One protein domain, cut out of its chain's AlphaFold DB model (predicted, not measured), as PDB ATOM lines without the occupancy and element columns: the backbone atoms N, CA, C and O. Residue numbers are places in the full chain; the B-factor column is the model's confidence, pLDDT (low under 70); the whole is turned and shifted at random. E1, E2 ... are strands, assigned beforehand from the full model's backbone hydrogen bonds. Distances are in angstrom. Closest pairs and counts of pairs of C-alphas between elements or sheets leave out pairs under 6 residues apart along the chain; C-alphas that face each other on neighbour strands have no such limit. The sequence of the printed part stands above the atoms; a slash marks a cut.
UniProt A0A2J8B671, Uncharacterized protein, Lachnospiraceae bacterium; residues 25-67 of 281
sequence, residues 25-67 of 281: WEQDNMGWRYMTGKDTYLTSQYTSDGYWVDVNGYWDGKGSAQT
ATOM      1  N   TRP A  25     177.794 144.786 157.963       87.50
ATOM      2  CA  TRP A  25     177.534 145.405 159.262       87.50
ATOM      3  C   TRP A  25     178.785 145.437 160.133       87.50
ATOM      4  O   TRP A  25     179.467 144.425 160.288       87.50
ATOM      5  N   GLU A  26     179.027 146.578 160.764       86.88
ATOM      6  CA  GLU A  26     180.065 146.770 161.770       86.88
ATOM      7  C   GLU A  26     179.441 147.326 163.050       86.88
ATOM      8  O   GLU A  26     178.521 148.142 162.990       86.88
ATOM      9  N   GLN A  27     179.913 146.875 164.211       85.25
ATOM     10  CA  GLN A  27     179.430 147.338 165.506       85.25
ATOM     11  C   GLN A  27     180.537 148.087 166.240       85.25
ATOM     12  O   GLN A  27     181.639 147.565 166.407       85.25
ATOM     13  N   ASP A  28     180.216 149.275 166.738       77.75
ATOM     14  CA  ASP A  28     181.069 150.031 167.649       77.75
ATOM     15  C   ASP A  28     180.372 150.245 169.008       77.75
ATOM     16  O   ASP A  28     179.318 149.675 169.304       77.75
ATOM     17  N   ASN A  29     180.974 151.075 169.863       70.81
ATOM     18  CA  ASN A  29     180.443 151.379 171.195       70.81
ATOM     19  C   ASN A  29     179.116 152.163 171.175       70.81
ATOM     20  O   ASN A  29     178.497 152.333 172.226       70.81
ATOM     21  N   MET A  30     178.703 152.680 170.020       52.25
ATOM     22  CA  MET A  30     177.499 153.483 169.828       52.25
ATOM     23  C   MET A  30     176.385 152.716 169.106       52.25
ATOM     24  O   MET A  30     175.216 153.025 169.329       52.25
ATOM     25  N   GLY A  31     176.707 151.704 168.298       73.06
ATOM     26  CA  GLY A  31     175.709 150.836 167.677       73.06
ATOM     27  C   GLY A  31     176.195 150.124 166.418       73.06
ATOM     28  O   GLY A  31     177.386 150.061 166.128       73.06
ATOM     29  N   TRP A  32     175.245 149.567 165.668       84.94
ATOM     30  CA  TRP A  32     175.505 148.907 164.387       84.94
ATOM     31  C   TRP A  32     175.490 149.915 163.243       84.94
ATOM     32  O   TRP A  32     174.563 150.713 163.161       84.94
ATOM     33  N   ARG A  33     176.463 149.852 162.338       85.25
ATOM     34  CA  ARG A  33     176.576 150.684 161.135       85.25
ATOM     35  C   ARG A  33     176.781 149.812 159.906       85.25
ATOM     36  O   ARG A  33     177.339 148.724 160.005       85.25
ATOM     37  N   TYR A  34     176.353 150.290 158.742       79.50
ATOM     38  CA  TYR A  34     176.491 149.538 157.494       79.50
ATOM     39  C   TYR A  34     177.595 150.126 156.622       79.50
ATOM     40  O   TYR A  34     177.477 151.258 156.153       79.50
ATOM     41  N   MET A  35     178.669 149.377 156.399       84.06
ATOM     42  CA  MET A  35     179.765 149.780 155.524       84.06
ATOM     43  C   MET A  35     179.390 149.625 154.051       84.06
ATOM     44  O   MET A  35     178.744 148.659 153.651       84.06
ATOM     45  N   THR A  36     179.823 150.587 153.241       74.81
ATOM     46  CA  THR A  36     179.714 150.575 151.770       74.81
ATOM     47  C   THR A  36     181.072 150.528 151.072       74.81
ATOM     48  O   THR A  36     181.142 150.428 149.848       74.81
ATOM     49  N   GLY A  37     182.154 150.613 151.842       71.50
ATOM     50  CA  GLY A  37     183.532 150.742 151.387       71.50
ATOM     51  C   GLY A  37     184.468 150.894 152.586       71.50
ATOM     52  O   GLY A  37     184.018 150.969 153.730       71.50
ATOM     53  N   LYS A  38     185.780 150.937 152.337       67.88
ATOM     54  CA  LYS A  38     186.774 151.115 153.403       67.88
ATOM     55  C   LYS A  38     186.559 152.460 154.105       67.88
ATOM     56  O   LYS A  38     186.685 153.503 153.470       67.88
ATOM     57  N   ASP A  39     186.242 152.407 155.398       68.81
ATOM     58  CA  ASP A  39     185.948 153.557 156.266       68.81
ATOM     59  C   ASP A  39     184.752 154.423 155.810       68.81
ATOM     60  O   ASP A  39     184.574 155.549 156.280       68.81
ATOM     61  N   THR A  40     183.899 153.906 154.917       69.88
ATOM     62  CA  THR A  40     182.705 154.606 154.424       69.88
ATOM     63  C   THR A  40     181.438 153.881 154.837       69.88
ATOM     64  O   THR A  40     181.297 152.676 154.617       69.88
ATOM     65  N   TYR A  41     180.489 154.641 155.380       78.25
ATOM     66  CA  TYR A  41     179.254 154.110 155.941       78.25
ATOM     67  C   TYR A  41     178.041 154.650 155.203       78.25
ATOM     68  O   TYR A  41     177.990 155.808 154.784       78.25
ATOM     69  N   LEU A  42     177.048 153.786 155.080       72.75
ATOM     70  CA  LEU A  42     175.715 154.109 154.628       72.75
ATOM     71  C   LEU A  42     175.053 155.022 155.671       72.75
ATOM     72  O   LEU A  42     175.105 154.731 156.863       72.75
ATOM     73  N   THR A  43     174.432 156.119 155.242       74.69
ATOM     74  CA  THR A  43     173.696 157.032 156.128       74.69
ATOM     75  C   THR A  43     172.353 157.402 155.508       74.69
ATOM     76  O   THR A  43     172.242 157.531 154.290       74.69
ATOM     77  N   SER A  44     171.328 157.580 156.345       59.94
ATOM     78  CA  SER A  44     169.969 158.007 155.957       59.94
ATOM     79  C   SER A  44     169.345 157.218 154.803       59.94
ATOM     80  O   SER A  44     168.682 157.798 153.942       59.94
ATOM     81  N   GLN A  45     169.574 155.909 154.748       59.06
ATOM     82  CA  GLN A  45     169.016 155.057 153.701       59.06
ATOM     83  C   GLN A  45     168.899 153.607 154.172       59.06
ATOM     84  O   GLN A  45     169.447 153.229 155.207       59.06
ATOM     85  N   TYR A  46     168.160 152.797 153.415       68.50
ATOM     86  CA  TYR A  46     168.074 151.366 153.677       68.50
ATOM     87  C   TYR A  46     169.336 150.654 153.189       68.50
ATOM     88  O   TYR A  46     169.820 150.905 152.084       68.50
ATOM     89  N   THR A  47     169.837 149.739 154.008       75.44
ATOM     90  CA  THR A  47     170.856 148.767 153.633       75.44
ATOM     91  C   THR A  47     170.300 147.785 152.604       75.44
ATOM     92  O   THR A  47     169.085 147.642 152.444       75.44
ATOM     93  N   SER A  48     171.179 147.089 151.879       70.56
ATOM     94  CA  SER A  48     170.743 146.141 150.838       70.56
ATOM     95  C   SER A  48     169.937 144.950 151.391       70.56
ATOM     96  O   SER A  48     169.106 144.377 150.689       70.56
ATOM     97  N   ASP A  49     170.126 144.634 152.672       69.12
ATOM     98  CA  ASP A  49     169.385 143.653 153.474       69.12
ATOM     99  C   ASP A  49     168.182 144.258 154.231       69.12
ATOM    100  O   ASP A  49     167.550 143.608 155.064       69.12
ATOM    101  N   GLY A  50     167.813 145.501 153.906       66.38
ATOM    102  CA  GLY A  50     166.514 146.078 154.235       66.38
ATOM    103  C   GLY A  50     166.398 146.733 155.608       66.38
ATOM    104  O   GLY A  50     165.273 146.945 156.055       66.38
ATOM    105  N   TYR A  51     167.488 147.081 156.284       76.31
ATOM    106  CA  TYR A  51     167.444 147.815 157.554       76.31
ATOM    107  C   TYR A  51     167.720 149.299 157.333       76.31
ATOM    108  O   TYR A  51     168.489 149.673 156.455       76.31
ATOM    109  N   TRP A  52     167.099 150.164 158.128       73.69
ATOM    110  CA  TRP A  52     167.346 151.598 158.040       73.69
ATOM    111  C   TRP A  52     168.546 152.000 158.893       73.69
ATOM    112  O   TRP A  52     168.625 151.627 160.064       73.69
ATOM    113  N   VAL A  53     169.438 152.813 158.330       73.38
ATOM    114  CA  VAL A  53     170.480 153.505 159.094       73.38
ATOM    115  C   VAL A  53     170.198 155.004 159.145       73.38
ATOM    116  O   VAL A  53     169.794 155.621 158.159       73.38
ATOM    117  N   ASP A  54     170.391 155.595 160.317       63.72
ATOM    118  CA  ASP A  54     170.129 157.000 160.593       63.72
ATOM    119  C   ASP A  54     171.149 157.939 159.922       63.72
ATOM    120  O   ASP A  54     172.013 157.537 159.138       63.72
ATOM    121  N   VAL A  55     171.045 159.233 160.222       51.41
ATOM    122  CA  VAL A  55     171.921 160.273 159.657       51.41
ATOM    123  C   VAL A  55     173.401 160.100 160.007       51.41
ATOM    124  O   VAL A  55     174.260 160.541 159.247       51.41
ATOM    125  N   ASN A  56     173.708 159.417 161.106       57.16
ATOM    126  CA  ASN A  56     175.069 159.090 161.528       57.16
ATOM    127  C   ASN A  56     175.507 157.698 161.021       57.16
ATOM    128  O   ASN A  56     176.659 157.285 161.200       57.16
ATOM    129  N   GLY A  57     174.602 156.993 160.343       67.12
ATOM    130  CA  GLY A  57     174.805 155.665 159.788       67.12
ATOM    131  C   GLY A  57     174.561 154.541 160.780       67.12
ATOM    132  O   GLY A  57     175.003 153.428 160.510       67.12
ATOM    133  N   TYR A  58     173.887 154.808 161.903       77.31
ATOM    134  CA  TYR A  58     173.539 153.785 162.884       77.31
ATOM    135  C   TYR A  58     172.175 153.177 162.600       77.31
ATOM    136  O   TYR A  58     171.204 153.877 162.326       77.31
ATOM    137  N   TRP A  59     172.091 151.860 162.710       83.75
ATOM    138  CA  TRP A  59     170.839 151.129 162.675       83.75
ATOM    139  C   TRP A  59     169.929 151.562 163.823       83.75
ATOM    140  O   TRP A  59     170.350 151.656 164.976       83.75
ATOM    141  N   ASP A  60     168.657 151.781 163.508       71.12
ATOM    142  CA  ASP A  60     167.651 152.250 164.462       71.12
ATOM    143  C   ASP A  60     167.107 151.152 165.401       71.12
ATOM    144  O   ASP A  60     166.184 151.401 166.182       71.12
ATOM    145  N   GLY A  61     167.665 149.939 165.330       67.50
ATOM    146  CA  GLY A  61     167.287 148.795 166.159       67.50
ATOM    147  C   GLY A  61     165.990 148.101 165.733       67.50
ATOM    148  O   GLY A  61     165.503 147.235 166.463       67.50
ATOM    149  N   LYS A  62     165.401 148.467 164.585       69.62
ATOM    150  CA  LYS A  62     164.145 147.880 164.088       69.62
ATOM    151  C   LYS A  62     164.373 146.794 163.041       69.62
ATOM    152  O   LYS A  62     165.364 146.802 162.321       69.62
ATOM    153  N   GLY A  63     163.429 145.855 162.955       67.00
ATOM    154  CA  GLY A  63     163.476 144.752 161.989       67.00
ATOM    155  C   GLY A  63     163.518 145.224 160.531       67.00
ATOM    156  O   GLY A  63     163.092 146.338 160.220       67.00
ATOM    157  N   SER A  64     164.030 144.376 159.634       66.94
ATOM    158  CA  SER A  64     164.193 144.741 158.227       66.94
ATOM    159  C   SER A  64     162.852 144.936 157.524       66.94
ATOM    160  O   SER A  64     161.914 144.149 157.681       66.94
ATOM    161  N   ALA A  65     162.785 145.936 156.649       57.62
ATOM    162  CA  ALA A  65     161.662 146.178 155.750       57.62
ATOM    163  C   ALA A  65     161.384 144.987 154.811       57.62
ATOM    164  O   ALA A  65     160.264 144.836 154.330       57.62
ATOM    165  N   GLN A  66     162.365 144.098 154.602       52.41
ATOM    166  CA  GLN A  66     162.192 142.857 153.839       52.41
ATOM    167  C   GLN A  66     161.336 141.811 154.582       52.41
ATOM    168  O   GLN A  66     160.655 141.018 153.937       52.41
ATOM    169  N   THR A  67     161.286 141.834 155.921       39.84
ATOM    170  CA  THR A  67     160.421 140.928 156.711       39.84
ATOM    171  C   THR A  67     158.982 141.426 156.881       39.84
ATOM    172  O   THR A  67     158.093 140.635 157.186       39.84
TER     173      THR A  67
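Overview. This is residues 25 to 67 of the 281 residues of an uncharacterized protein of Lachnospiraceae bacterium (UniProt A0A2J8B671). What is the shape? There is little regular structure: one small antiparallel hairpin, E1 then E2, and a long looping stretch, residues 38 to 67, which first folds back along E2. How big is it? The printed part has 43 residues, 9 of them in the two named strands, with no named helix; its class is all strand. It is compact, with a radius of gyration of the C-alphas of 9.5 A, and spans 28 by 20 by 16 A.

Along the chain. Where is E2? Residues 32 to 37, 15.4 A long, end with C-alpha 37 at (183.532, 150.742, 151.387). Where is E1? Residues 25 to 27 begin with C-alpha 25 at (177.534, 145.405, 159.262).

Arrangement. How do E1 and E2 pair? They are antiparallel at 130 degrees, a hairpin with a tight link. C-alphas 27 and 32 face each other at 4.4 A; N 26 and O 33 are within hydrogen-bond range, 2.8 A. What else pairs? Residues 35 to 37 of E2 pair with 40 to 41, and 45 to 46 with 52 to 53, both antiparallel.

Size, cuts and confidence. How far does it reach? The farthest C-alphas, of Asp 39 and Thr 67, are 28.5 A apart; the printed part has no cut. Where is confidence low? Twenty residues are under 70, among them 61 to 67.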